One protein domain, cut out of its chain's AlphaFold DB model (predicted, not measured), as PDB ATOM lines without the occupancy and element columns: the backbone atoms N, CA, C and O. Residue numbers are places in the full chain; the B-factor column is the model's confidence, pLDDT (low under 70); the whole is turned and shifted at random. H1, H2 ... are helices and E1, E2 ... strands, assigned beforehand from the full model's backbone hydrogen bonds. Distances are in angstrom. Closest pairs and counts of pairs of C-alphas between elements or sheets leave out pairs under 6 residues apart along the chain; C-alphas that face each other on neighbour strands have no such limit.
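AT A GLANCE: This is residues 40 to 140 of the 208 residues of an uncharacterized protein of Cellulophaga sp. RHA_52 (UniProt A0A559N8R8). One twisted antiparallel sheet of five strands curls round the short helix H1, with the long hairpin of E2 and E3 running along much of the length and the tiny helix H2 only grazing the sheet. A long stretch with no named element, residues 47 to 66, leads from edge strand E1 to H1, and on its way residues 57 to 58 pair with E2. The 101 printed residues hold E1, H1, H2, E2, E3, E4 and E5 along the chain, and the sheet's order is E1, E2, E3, E4, E5. The class is mixed, helices and strands; the whole is compact, with a radius of gyration of the C-alphas of 14.0 A, yet elongated, spanning 45 by 26 by 23 A.

HOW THE PARTS SIT: Begin with E1, residues 42 to 46, an edge strand antiparallel to E2, residues 89 to 101; there N 43 and O 98 are 2.9 A apart, within hydrogen-bond range. E2 bends by 58 degrees at residue 94, and residues 57 to 58 pair antiparallel with its residues 91 to 92. E2 forms a hairpin with E3, residues 104 to 115, where you find N 97 and O 108 at 2.9 A. The meander E2 E3 E4 E5, each strand the antiparallel neighbour of the one before, goes on with E4, residues 123 to 130, where N 109 and O 125 are 2.8 A apart, and E5, residues 133 to 136, the other edge strand, where N 128 and O 135 are 2.9 A apart. E1 and E5 are apart. H1, residues 67 to 73, is on the sheet; its closest C-alphas to E5 are those of Pro 67 and Trp 134, 6.2 A apart. H2, residues 76 to 79, only grazes the sheet with residues 78 to 79, and the C-alphas of Leu 79 and Phe 89 are its closest to E2, at 6.2 A. In H1, 2 of 3 O i to N i+4 pairs are within hydrogen-bond range; H2 is too short for such a pair.

IN THESE COORDINATES: Find C-alpha 42 at (216.479, 164.726, 184.692), where E1 begins; it runs 14.0 A to C-alpha 46. H1 covers 10.4 A from C-alpha 67 at (200.432, 162.436, 186.578), and H2 5.2 A. E2 then runs 33.6 A and E3 34.2 A. E4 measures 23.0 A, and E5 10.2 A, ending at C-alpha 136 at (198.292, 170.462, 185.096).

THE WHOLE: The C-alphas farthest apart are those of Asp 85 and Asn 102, at 45.8 A. The printed part has no cut, and its one long link is E1 to H1. Mean pLDDT of the printed part is 87.9; look for values under 70 at residues 40 to 41 and 49 to 54 of this model.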
ATOM      1  N   LEU A  40     218.996 169.681 188.391       59.66
ATOM      2  CA  LEU A  40     219.293 168.891 189.593       59.66
ATOM      3  C   LEU A  40     218.915 167.417 189.399       59.66
ATOM      4  O   LEU A  40     219.559 166.527 189.942       59.66
ATOM      5  N   TYR A  41     217.878 167.172 188.598       68.81
ATOM      6  CA  TYR A  41     217.412 165.852 188.213       68.81
ATOM      7  C   TYR A  41     216.780 165.921 186.825       68.81
ATOM      8  O   TYR A  41     215.955 166.801 186.558       68.81
ATOM      9  N   SER A  42     217.148 164.979 185.963       78.00
ATOM     10  CA  SER A  42     216.479 164.726 184.692       78.00
ATOM     11  C   SER A  42     216.420 163.225 184.447       78.00
ATOM     12  O   SER A  42     217.453 162.560 184.518       78.00
ATOM     13  N   ASN A  43     215.241 162.696 184.142       83.19
ATOM     14  CA  ASN A  43     215.060 161.290 183.804       83.19
ATOM     15  C   ASN A  43     214.088 161.159 182.635       83.19
ATOM     16  O   ASN A  43     213.052 161.821 182.623       83.19
ATOM     17  N   ALA A  44     214.419 160.309 181.673       85.81
ATOM     18  CA  ALA A  44     213.581 160.018 180.527       85.81
ATOM     19  C   ALA A  44     213.455 158.502 180.368       85.81
ATOM     20  O   ALA A  44     214.462 157.798 180.405       85.81
ATOM     21  N   TYR A  45     212.237 158.000 180.185       83.44
ATOM     22  CA  TYR A  45     212.015 156.580 179.894       83.44
ATOM     23  C   TYR A  45     210.785 156.369 178.988       83.44
ATOM     24  O   TYR A  45     209.892 157.223 178.897       83.44
ATOM     25  N   SER A  46     210.810 155.270 178.234       86.12
ATOM     26  CA  SER A  46     209.770 154.907 177.271       86.12
ATOM     27  C   SER A  46     208.725 154.074 177.991       86.12
ATOM     28  O   SER A  46     209.085 153.182 178.762       86.12
ATOM     29  N   TYR A  47     207.447 154.336 177.730       86.38
ATOM     30  CA  TYR A  47     206.406 153.411 178.169       86.38
ATOM     31  C   TYR A  47     206.511 152.118 177.355       86.38
ATOM     32  O   TYR A  47     206.912 152.143 176.189       86.38
ATOM     33  N   LYS A  48     206.182 150.983 177.971       77.06
ATOM     34  CA  LYS A  48     206.305 149.661 177.351       77.06
ATOM     35  C   LYS A  48     204.937 149.005 177.255       77.06
ATOM     36  O   LYS A  48     204.247 148.871 178.260       77.06
ATOM     37  N   LEU A  49     204.588 148.525 176.063       58.12
ATOM     38  CA  LEU A  49     203.369 147.744 175.836       58.12
ATOM     39  C   LEU A  49     203.342 146.514 176.757       58.12
ATOM     40  O   LEU A  49     204.315 145.759 176.796       58.12
ATOM     41  N   ASN A  50     202.228 146.305 177.469       51.28
ATOM     42  CA  ASN A  50     201.980 145.152 178.348       51.28
ATOM     43  C   ASN A  50     202.929 145.029 179.557       51.28
ATOM     44  O   ASN A  50     203.101 143.943 180.116       51.28
ATOM     45  N   SER A  51     203.558 146.125 179.987       56.09
ATOM     46  CA  SER A  51     204.307 146.142 181.246       56.09
ATOM     47  C   SER A  51     203.354 146.258 182.435       56.09
ATOM     48  O   SER A  51     202.527 147.161 182.490       56.09
ATOM     49  N   SER A  52     203.522 145.408 183.452       49.28
ATOM     50  CA  SER A  52     202.702 145.430 184.677       49.28
ATOM     51  C   SER A  52     202.782 146.743 185.472       49.28
ATOM     52  O   SER A  52     201.933 146.984 186.330       49.28
ATOM     53  N   LYS A  53     203.787 147.593 185.205       52.25
ATOM     54  CA  LYS A  53     203.994 148.896 185.865       52.25
ATOM     55  C   LYS A  53     204.116 150.087 184.905       52.25
ATOM     56  O   LYS A  53     204.025 151.222 185.358       52.25
ATOM     57  N   GLU A  54     204.346 149.850 183.614       57.09
ATOM     58  CA  GLU A  54     204.688 150.884 182.618       57.09
ATOM     59  C   GLU A  54     203.865 150.736 181.332       57.09
ATOM     60  O   GLU A  54     204.356 151.091 180.258       57.09
ATOM     61  N   ASP A  55     202.657 150.166 181.431       70.19
ATOM     62  CA  ASP A  55     201.814 149.907 180.267       70.19
ATOM     63  C   ASP A  55     201.600 151.185 179.451       70.19
ATOM     64  O   ASP A  55     201.260 152.247 179.982       70.19
ATOM     65  N   SER A  56     201.835 151.088 178.148       83.12
ATOM     66  CA  SER A  56     201.720 152.220 177.240       83.12
ATOM     67  C   SER A  56     200.294 152.449 176.756       83.12
ATOM     68  O   SER A  56     200.059 153.459 176.108       83.12
ATOM     69  N   ILE A  57     199.345 151.544 177.000       91.00
ATOM     70  CA  ILE A  57     197.962 151.709 176.533       91.00
ATOM     71  C   ILE A  57     197.035 151.918 177.725       91.00
ATOM     72  O   ILE A  57     196.892 151.061 178.592       91.00
ATOM     73  N   ILE A  58     196.354 153.060 177.743       91.75
ATOM     74  CA  ILE A  58     195.349 153.387 178.746       91.75
ATOM     75  C   ILE A  58     193.968 153.348 178.095       91.75
ATOM     76  O   ILE A  58     193.668 154.110 177.176       91.75
ATOM     77  N   THR A  59     193.115 152.469 178.613       92.88
ATOM     78  CA  THR A  59     191.731 152.264 178.151       92.88
ATOM     79  C   THR A  59     190.687 152.615 179.211       92.88
ATOM     80  O   THR A  59     189.490 152.456 178.982       92.88
ATOM     81  N   ARG A  60     191.121 153.102 180.378       92.31
ATOM     82  CA  ARG A  60     190.267 153.461 181.516       92.31
ATOM     83  C   ARG A  60     190.814 154.676 182.254       92.31
ATOM     84  O   ARG A  60     192.003 154.969 182.150       92.31
ATOM     85  N   ASN A  61     189.973 155.317 183.058       93.50
ATOM     86  CA  ASN A  61     190.420 156.385 183.948       93.50
ATOM     87  C   ASN A  61     191.386 155.841 185.006       93.50
ATOM     88  O   ASN A  61     191.178 154.760 185.567       93.50
ATOM     89  N   LEU A  62     192.443 156.605 185.271       91.94
ATOM     90  CA  LEU A  62     193.408 156.334 186.328       91.94
ATOM     91  C   LEU A  62     193.205 157.325 187.482       91.94
ATOM     92  O   LEU A  62     192.577 158.369 187.329       91.94
ATOM     93  N   SER A  63     193.745 156.993 188.655       90.12
ATOM     94  CA  SER A  63     193.687 157.875 189.826       90.12
ATOM     95  C   SER A  63     194.410 159.196 189.560       90.12
ATOM     96  O   SER A  63     195.570 159.182 189.153       90.12
ATOM     97  N   SER A  64     193.790 160.331 189.891       88.56
ATOM     98  CA  SER A  64     194.405 161.668 189.797       88.56
ATOM     99  C   SER A  64     195.616 161.864 190.725       88.56
ATOM    100  O   SER A  64     196.326 162.862 190.623       88.56
ATOM    101  N   SER A  65     195.906 160.897 191.601       88.19
ATOM    102  CA  SER A  65     197.101 160.876 192.454       88.19
ATOM    103  C   SER A  65     198.413 160.625 191.696       88.19
ATOM    104  O   SER A  65     199.489 160.701 192.292       88.19
ATOM    105  N   ILE A  66     198.344 160.288 190.407       90.81
ATOM    106  CA  ILE A  66     199.498 160.117 189.516       90.81
ATOM    107  C   ILE A  66     199.366 161.050 188.302       90.81
ATOM    108  O   ILE A  66     198.245 161.386 187.912       90.81
ATOM    109  N   PRO A  67     200.480 161.469 187.673       91.88
ATOM    110  CA  PRO A  67     200.432 162.436 186.578       91.88
ATOM    111  C   PRO A  67     199.672 161.906 185.354       91.88
ATOM    112  O   PRO A  67     199.000 162.673 184.672       91.88
ATOM    113  N   GLU A  68     199.709 160.597 185.100       92.94
ATOM    114  CA  GLU A  68     198.928 159.950 184.042       92.94
ATOM    115  C   GLU A  68     197.417 160.000 184.324       92.94
ATOM    116  O   GLU A  68     196.617 160.060 183.396       92.94
ATOM    117  N   GLY A  69     197.010 160.039 185.595       93.25
ATOM    118  CA  GLY A  69     195.610 160.186 185.989       93.25
ATOM    119  C   GLY A  69     195.014 161.509 185.551       93.25
ATOM    120  O   GLY A  69     193.936 161.523 184.959       93.25
ATOM    121  N   LEU A  70     195.757 162.603 185.740       94.50
ATOM    122  CA  LEU A  70     195.337 163.923 185.267       94.50
ATOM    123  C   LEU A  70     195.137 163.958 183.748       94.50
ATOM    124  O   LEU A  70     194.187 164.573 183.273       94.50
ATOM    125  N   LEU A  71     195.983 163.250 182.987       95.44
ATOM    126  CA  LEU A  71     195.798 163.106 181.541       95.44
ATOM    127  C   LEU A  71     194.490 162.374 181.227       95.44
ATOM    128  O   LEU A  71     193.725 162.811 180.371       95.44
ATOM    129  N   THR A  72     194.205 161.269 181.922       95.38
ATOM    130  CA  THR A  72     192.967 160.514 181.674       95.38
ATOM    131  C   THR A  72     191.710 161.316 181.983       95.38
ATOM    132  O   THR A  72     190.721 161.167 181.270       95.38
ATOM    133  N   SER A  73     191.756 162.225 182.963       94.50
ATOM    134  CA  SER A  73     190.638 163.121 183.273       94.50
ATOM    135  C   SER A  73     190.254 164.025 182.093       94.50
ATOM    136  O   SER A  73     189.073 164.304 181.913       94.50
ATOM    137  N   GLN A  74     191.198 164.409 181.222       94.81
ATOM    138  CA  GLN A  74     190.895 165.185 180.005       94.81
ATOM    139  C   GLN A  74     190.063 164.399 178.976       94.81
ATOM    140  O   GLN A  74     189.441 164.984 178.089       94.81
ATOM    141  N   TYR A  75     190.044 163.069 179.086       95.88
ATOM    142  CA  TYR A  75     189.362 162.160 178.166       95.88
ATOM    143  C   TYR A  75     188.315 161.285 178.861       95.88
ATOM    144  O   TYR A  75     187.891 160.276 178.293       95.88
ATOM    145  N   GLU A  76     187.875 161.670 180.060       95.06
ATOM    146  CA  GLU A  76     186.971 160.885 180.903       95.06
ATOM    147  C   GLU A  76     185.706 160.438 180.159       95.06
ATOM    148  O   GLU A  76     185.339 159.265 180.204       95.06
ATOM    149  N   GLU A  77     185.077 161.338 179.399       95.25
ATOM    150  CA  GLU A  77     183.864 161.029 178.635       95.25
ATOM    151  C   GLU A  77     184.100 159.977 177.535       95.25
ATOM    152  O   GLU A  77     183.211 159.197 177.200       95.25
ATOM    153  N   LYS A  78     185.299 159.943 176.943       95.19
ATOM    154  CA  LYS A  78     185.644 158.966 175.900       95.19
ATOM    155  C   LYS A  78     186.034 157.625 176.513       95.19
ATOM    156  O   LYS A  78     185.604 156.585 176.024       95.19
ATOM    157  N   LEU A  79     186.817 157.652 177.590       95.06
ATOM    158  CA  LEU A  79     187.274 156.455 178.293       95.06
ATOM    159  C   LEU A  79     186.123 155.725 178.995       95.06
ATOM    160  O   LEU A  79     186.113 154.497 179.018       95.06
ATOM    161  N   SER A  80     185.119 156.445 179.503       93.94
ATOM    162  CA  SER A  80     183.939 155.852 180.155       93.94
ATOM    163  C   SER A  80     183.039 155.055 179.203       93.94
ATOM    164  O   SER A  80     182.280 154.194 179.648       93.94
ATOM    165  N   LYS A  81     183.149 155.285 177.887       94.31
ATOM    166  CA  LYS A  81     182.424 154.534 176.846       94.31
ATOM    167  C   LYS A  81     183.052 153.170 176.539       94.31
ATOM    168  O   LYS A  81     182.408 152.346 175.887       94.31
ATOM    169  N   ASN A  82     184.279 152.911 176.993       93.31
ATOM    170  CA  ASN A  82     184.930 151.621 176.791       93.31
ATOM    171  C   ASN A  82     184.257 150.523 177.622       93.31
ATOM    172  O   ASN A  82     183.962 150.693 178.803       93.31
ATOM    173  N   LYS A  83     184.057 149.360 177.003       91.56
ATOM    174  CA  LYS A  83     183.553 148.144 177.654       91.56
ATOM    175  C   LYS A  83     184.619 147.057 177.591       91.56
ATOM    176  O   LYS A  83     185.469 147.086 176.706       91.56
ATOM    177  N   LYS A  84     184.537 146.064 178.483       85.06
ATOM    178  CA  LYS A  84     185.491 144.940 178.550       85.06
ATOM    179  C   LYS A  84     185.730 144.278 177.184       85.06
ATOM    180  O   LYS A  84     186.874 144.010 176.842       85.06
ATOM    181  N   ASP A  85     184.666 144.109 176.401       88.38
ATOM    182  CA  ASP A  85     184.711 143.439 175.095       88.38
ATOM    183  C   ASP A  85     184.689 144.428 173.910       88.38
ATOM    184  O   ASP A  85     184.596 144.028 172.752       88.38
ATOM    185  N   SER A  86     184.732 145.741 174.173       88.75
ATOM    186  CA  SER A  86     184.699 146.765 173.124       88.75
ATOM    187  C   SER A  86     185.421 148.038 173.558       88.75
ATOM    188  O   SER A  86     184.846 148.919 174.205       88.75
ATOM    189  N   ILE A  87     186.692 148.140 173.171       91.75
ATOM    190  CA  ILE A  87     187.490 149.355 173.329       91.75
ATOM    191  C   ILE A  87     187.250 150.259 172.118       91.75
ATOM    192  O   ILE A  87     187.367 149.844 170.965       91.75
ATOM    193  N   THR A  88     186.853 151.499 172.382       93.25
ATOM    194  CA  THR A  88     186.514 152.510 171.366       93.25
ATOM    195  C   THR A  88     187.504 153.667 171.340       93.25
ATOM    196  O   THR A  88     187.626 154.343 170.317       93.25
ATOM    197  N   PHE A  89     188.211 153.873 172.453       95.56
ATOM    198  CA  PHE A  89     189.176 154.942 172.641       95.56
ATOM    199  C   PHE A  89     190.357 154.467 173.492       95.56
ATOM    200  O   PHE A  89     190.169 153.814 174.517       95.56
ATOM    201  N   GLU A  90     191.569 154.829 173.092       94.81
ATOM    202  CA  GLU A  90     192.808 154.495 173.791       94.81
ATOM    203  C   GLU A  90     193.700 155.733 173.877       94.81
ATOM    204  O   GLU A  90     193.808 156.506 172.920       94.81
ATOM    205  N   ILE A  91     194.395 155.891 174.998       95.44
ATOM    206  CA  ILE A  91     195.544 156.790 175.104       95.44
ATOM    207  C   ILE A  91     196.794 155.922 175.007       95.44
ATOM    208  O   ILE A  91     197.006 155.032 175.828       95.44
ATOM    209  N   ILE A  92     197.614 156.170 173.992       93.50
ATOM    210  CA  ILE A  92     198.872 155.468 173.754       93.50
ATOM    211  C   ILE A  92     200.000 156.380 174.229       93.50
ATOM    212  O   ILE A  92     200.272 157.418 173.631       93.50
ATOM    213  N   MET A  93     200.634 155.995 175.322       93.44
ATOM    214  CA  MET A  93     201.741 156.673 175.973       93.44
ATOM    215  C   MET A  93     203.048 156.262 175.298       93.44
ATOM    216  O   MET A  93     203.323 155.076 175.145       93.44
ATOM    217  N   ASN A  94     203.878 157.225 174.908       91.38
ATOM    218  CA  ASN A  94     205.111 156.946 174.171       91.38
ATOM    219  C   ASN A  94     206.328 157.089 175.087       91.38
ATOM    220  O   ASN A  94     207.102 156.153 175.274       91.38
ATOM    221  N   SER A  95     206.498 158.263 175.694       91.88
ATOM    222  CA  SER A  95     207.638 158.541 176.566       91.88
ATOM    223  C   SER A  95     207.296 159.558 177.645       91.88
ATOM    224  O   SER A  95     206.345 160.333 177.526       91.88
ATOM    225  N   ARG A  96     208.088 159.555 178.716       92.12
ATOM    226  CA  ARG A  96     208.002 160.536 179.796       92.12
ATOM    227  C   ARG A  96     209.364 161.155 180.036       92.12
ATOM    228  O   ARG A  96     210.354 160.437 180.155       92.12
ATOM    229  N   LEU A  97     209.392 162.474 180.167       92.88
ATOM    230  CA  LEU A  97     210.532 163.230 180.669       92.88
ATOM    231  C   LEU A  97     210.160 163.861 182.002       92.88
ATOM    232  O   LEU A  97     209.123 164.505 182.135       92.88
ATOM    233  N   VAL A  98     211.044 163.703 182.972       91.62
ATOM    234  CA  VAL A  98     210.938 164.292 184.297       91.62
ATOM    235  C   VAL A  98     212.118 165.224 184.487       91.62
ATOM    236  O   VAL A  98     213.259 164.783 184.369       91.62
ATOM    237  N   VAL A  99     211.863 166.490 184.801       90.75
ATOM    238  CA  VAL A  99     212.905 167.492 185.062       90.75
ATOM    239  C   VAL A  99     212.619 168.262 186.343       90.75
ATOM    240  O   VAL A  99     211.475 168.594 186.642       90.75
ATOM    241  N   ALA A 100     213.666 168.559 187.109       88.31
ATOM    242  CA  ALA A 100     213.579 169.445 188.264       88.31
ATOM    243  C   ALA A 100     213.967 170.878 187.864       88.31
ATOM    244  O   ALA A 100     215.138 171.155 187.591       88.31
ATOM    245  N   ILE A 101     212.993 171.792 187.855       84.88
ATOM    246  CA  ILE A 101     213.168 173.210 187.510       84.88
ATOM    247  C   ILE A 101     212.702 174.056 188.692       84.88
ATOM    248  O   ILE A 101     211.540 173.989 189.076       84.88
ATOM    249  N   ASN A 102     213.599 174.872 189.257       82.50
ATOM    250  CA  ASN A 102     213.302 175.773 190.382       82.50
ATOM    251  C   ASN A 102     212.575 175.037 191.525       82.50
ATOM    252  O   ASN A 102     211.472 175.419 191.901       82.50
ATOM    253  N   THR A 103     213.159 173.917 191.976       80.50
ATOM    254  CA  THR A 103     212.625 173.000 193.007       80.50
ATOM    255  C   THR A 103     211.263 172.359 192.707       80.50
ATOM    256  O   THR A 103     210.750 171.620 193.544       80.50
ATOM    257  N   LYS A 104     210.684 172.580 191.522       87.19
ATOM    258  CA  LYS A 104     209.465 171.909 191.062       87.19
ATOM    259  C   LYS A 104     209.820 170.737 190.161       87.19
ATOM    260  O   LYS A 104     210.667 170.856 189.275       87.19
ATOM    261  N   GLN A 105     209.153 169.609 190.377       90.50
ATOM    262  CA  GLN A 105     209.294 168.438 189.524       90.50
ATOM    263  C   GLN A 105     208.247 168.516 188.415       90.50
ATOM    264  O   GLN A 105     207.050 168.523 188.697       90.50
ATOM    265  N   ILE A 106     208.700 168.615 187.170       92.94
ATOM    266  CA  ILE A 106     207.852 168.781 185.990       92.94
ATOM    267  C   ILE A 106     207.915 167.508 185.162       92.94
ATOM    268  O   ILE A 106     208.992 166.953 184.942       92.94
ATOM    269  N   TYR A 107     206.748 167.047 184.734       93.75
ATOM    270  CA  TYR A 107     206.559 165.842 183.945       93.75
ATOM    271  C   TYR A 107     206.010 166.248 182.586       93.75
ATOM    272  O   TYR A 107     204.984 166.919 182.500       93.75
ATOM    273  N   LEU A 108     206.699 165.827 181.533       95.38
ATOM    274  CA  LEU A 108     206.272 165.971 180.153       95.38
ATOM    275  C   LEU A 108     206.005 164.566 179.623       95.38
ATOM    276  O   LEU A 108     206.915 163.741 179.535       95.38
ATOM    277  N   ILE A 109     204.748 164.286 179.311       95.00
ATOM    278  CA  ILE A 109     204.280 162.985 178.854       95.00
ATOM    279  C   ILE A 109     203.948 163.105 177.374       95.00
ATOM    280  O   ILE A 109     203.011 163.810 177.007       95.00
ATOM    281  N   LYS A 110     204.701 162.402 176.529       95.19
ATOM    282  CA  LYS A 110     204.393 162.257 175.108       95.19
ATOM    283  C   LYS A 110     203.394 161.129 174.918       95.19
ATOM    284  O   LYS A 110     203.662 160.003 175.339       95.19
ATOM    285  N   TYR A 111     202.286 161.417 174.252       95.12
ATOM    286  CA  TYR A 111     201.229 160.449 173.986       95.12
ATOM    287  C   TYR A 111     200.548 160.726 172.645       95.12
ATOM    288  O   TYR A 111     200.747 161.768 172.028       95.12
ATOM    289  N   ARG A 112     199.718 159.790 172.206       95.00
ATOM    290  CA  ARG A 112     198.746 159.947 171.122       95.00
ATOM    291  C   ARG A 112     197.435 159.304 171.547       95.00
ATOM    292  O   ARG A 112     197.405 158.478 172.454       95.00
ATOM    293  N   THR A 113     196.353 159.658 170.884       96.31
ATOM    294  CA  THR A 113     195.046 159.040 171.110       96.31
ATOM    295  C   THR A 113     194.675 158.189 169.908       96.31
ATOM    296  O   THR A 113     195.027 158.517 168.774       96.31
ATOM    297  N   ARG A 114     193.991 157.074 170.148       95.38
ATOM    298  CA  ARG A 114     193.426 156.229 169.099       95.38
ATOM    299  C   ARG A 114     191.931 156.102 169.324       95.38
ATOM    300  O   ARG A 114     191.483 155.794 170.422       95.38
ATOM    301  N   SER A 115     191.177 156.329 168.264       93.25
ATOM    302  CA  SER A 115     189.768 155.969 168.150       93.25
ATOM    303  C   SER A 115     189.616 154.916 167.050       93.25
ATOM    304  O   SER A 115     190.575 154.641 166.329       93.25
ATOM    305  N   LYS A 116     188.424 154.331 166.893       84.94
ATOM    306  CA  LYS A 116     188.160 153.324 165.845       84.94
ATOM    307  C   LYS A 116     188.561 153.768 164.432       84.94
ATOM    308  O   LYS A 116     188.916 152.926 163.619       84.94
ATOM    309  N   GLU A 117     188.507 155.066 164.152       85.44
ATOM    310  CA  GLU A 117     188.646 155.611 162.798       85.44
ATOM    311  C   GLU A 117     189.954 156.380 162.586       85.44
ATOM    312  O   GLU A 117     190.299 156.712 161.456       85.44
ATOM    313  N   SER A 118     190.693 156.697 163.654       92.25
ATOM    314  CA  SER A 118     191.869 157.560 163.543       92.25
ATOM    315  C   SER A 118     192.845 157.421 164.707       92.25
ATOM    316  O   SER A 118     192.474 157.109 165.843       92.25
ATOM    317  N   ILE A 119     194.114 157.703 164.413       93.88
ATOM    318  CA  ILE A 119     195.178 157.908 165.394       93.88
ATOM    319  C   ILE A 119     195.580 159.380 165.317       93.88
ATOM    320  O   ILE A 119     195.829 159.892 164.227       93.88
ATOM    321  N   SER A 120     195.630 160.063 166.459       94.94
ATOM    322  CA  SER A 120     196.066 161.457 166.513       94.94
ATOM    323  C   SER A 120     197.575 161.586 166.309       94.94
ATOM    324  O   SER A 120     198.342 160.645 166.523       94.94
ATOM    325  N   GLU A 121     198.017 162.803 166.002       93.75
ATOM    326  CA  GLU A 121     199.425 163.162 166.132       93.75
ATOM    327  C   GLU A 121     199.913 163.034 167.587       93.75
ATOM    328  O   GLU A 121     199.124 162.878 168.529       93.75
ATOM    329  N   ASN A 122     201.236 163.098 167.763       93.25
ATOM    330  CA  ASN A 122     201.851 163.131 169.085       93.25
ATOM    331  C   ASN A 122     201.531 164.454 169.792       93.25
ATOM    332  O   ASN A 122     201.746 165.533 169.245       93.25
ATOM    333  N   LEU A 123     201.108 164.350 171.044       95.25
ATOM    334  CA  LEU A 123     200.804 165.447 171.950       95.25
ATOM    335  C   LEU A 123     201.710 165.362 173.184       95.25
ATOM    336  O   LEU A 123     202.211 164.286 173.523       95.25
ATOM    337  N   ILE A 124     201.909 166.495 173.863       95.88
ATOM    338  CA  ILE A 124     202.603 166.553 175.154       95.88
ATOM    339  C   ILE A 124     201.624 167.006 176.231       95.88
ATOM    340  O   ILE A 124     201.106 168.120 176.176       95.88
ATOM    341  N   PHE A 125     201.420 166.161 177.235       96.06
ATOM    342  CA  PHE A 125     200.740 166.536 178.466       96.06
ATOM    343  C   PHE A 125     201.758 166.940 179.529       96.06
ATOM    344  O   PHE A 125     202.827 166.331 179.635       96.06
ATOM    345  N   LYS A 126     201.448 167.981 180.302       96.00
ATOM    346  CA  LYS A 126     202.397 168.606 181.224       96.00
ATOM    347  C   LYS A 126     201.812 168.686 182.610       96.00
ATOM    348  O   LYS A 126     200.738 169.247 182.797       96.00
ATOM    349  N   THR A 127     202.558 168.195 183.585       95.19
ATOM    350  CA  THR A 127     202.168 168.293 184.989       95.19
ATOM    351  C   THR A 127     203.326 168.754 185.844       95.19
ATOM    352  O   THR A 127     204.500 168.634 185.479       95.19
ATOM    353  N   VAL A 128     202.987 169.312 186.995       94.44
ATOM    354  CA  VAL A 128     203.936 169.741 188.007       94.44
ATOM    355  C   VAL A 128     203.532 169.158 189.352       94.44
ATOM    356  O   VAL A 128     202.351 169.102 189.687       94.44
ATOM    357  N   LYS A 129     204.523 168.710 190.122       90.88
ATOM    358  CA  LYS A 129     204.310 168.260 191.496       90.88
ATOM    359  C   LYS A 129     204.405 169.442 192.456       90.88
ATOM    360  O   LYS A 129     205.464 170.069 192.557       90.88
ATOM    361  N   THR A 130     203.332 169.714 193.189       83.69
ATOM    362  CA  THR A 130     203.248 170.744 194.232       83.69
ATOM    363  C   THR A 130     203.088 170.071 195.594       83.69
ATOM    364  O   THR A 130     201.998 169.673 195.976       83.69
ATOM    365  N   SER A 131     204.175 169.949 196.367       78.44
ATOM    366  CA  SER A 131     204.224 169.334 197.715       78.44
ATOM    367  C   SER A 131     203.638 167.909 197.815       78.44
ATOM    368  O   SER A 131     204.401 166.945 197.864       78.44
ATOM    369  N   THR A 132     202.317 167.754 197.792       79.50
ATOM    370  CA  THR A 132     201.585 166.483 197.852       79.50
ATOM    371  C   THR A 132     200.775 166.160 196.596       79.50
ATOM    372  O   THR A 132     200.460 164.990 196.390       79.50
ATOM    373  N   ASN A 133     200.464 167.143 195.745       86.81
ATOM    374  CA  ASN A 133     199.513 166.984 194.643       86.81
ATOM    375  C   ASN A 133     200.176 167.126 193.268       86.81
ATOM    376  O   ASN A 133     201.275 167.672 193.128       86.81
ATOM    377  N   TRP A 134     199.486 166.606 192.253       92.00
ATOM    378  CA  TRP A 134     199.791 166.864 190.852       92.00
ATOM    379  C   TRP A 134     198.832 167.912 190.315       92.00
ATOM    380  O   TRP A 134     197.631 167.847 190.568       92.00
ATOM    381  N   GLU A 135     199.365 168.836 189.530       93.38
ATOM    382  CA  GLU A 135     198.591 169.866 188.845       93.38
ATOM    383  C   GLU A 135     198.976 169.896 187.367       93.38
ATOM    384  O   GLU A 135     200.138 169.667 187.010       93.38
ATOM    385  N   GLU A 136     198.007 170.187 186.500       93.25
ATOM    386  CA  GLU A 136     198.292 170.462 185.096       93.25
ATOM    387  C   GLU A 136     199.087 171.765 184.977       93.25
ATOM    388  O   GLU A 136     198.742 172.799 185.553       93.25
ATOM    389  N   LEU A 137     200.171 171.719 184.208       92.69
ATOM    390  CA  LEU A 137     201.006 172.885 183.988       92.69
ATOM    391  C   LEU A 137     200.514 173.665 182.764       92.69
ATOM    392  O   LEU A 137     200.935 173.415 181.632       92.69
ATOM    393  N   SER A 138     199.646 174.642 183.018       81.62
ATOM    394  CA  SER A 138     199.025 175.488 181.990       81.62
ATOM    395  C   SER A 138     199.988 176.508 181.365       81.62
ATOM    396  O   SER A 138     199.910 176.783 180.168       81.62
ATOM    397  N   ILE A 139     200.942 177.043 182.137       78.44
ATOM    398  CA  ILE A 139     201.906 178.049 181.661       78.44
ATOM    399  C   ILE A 139     203.256 177.391 181.373       78.44
ATOM    400  O   ILE A 139     203.945 176.917 182.277       78.44
ATOM    401  N   SER A 140     203.659 177.412 180.100       81.75
ATOM    402  CA  SER A 140     204.965 176.922 179.650       81.75
ATOM    403  C   SER A 140     205.947 178.081 179.482       81.75
ATOM    404  O   SER A 140     205.730 178.985 178.671       81.75
TER     405      SER A 140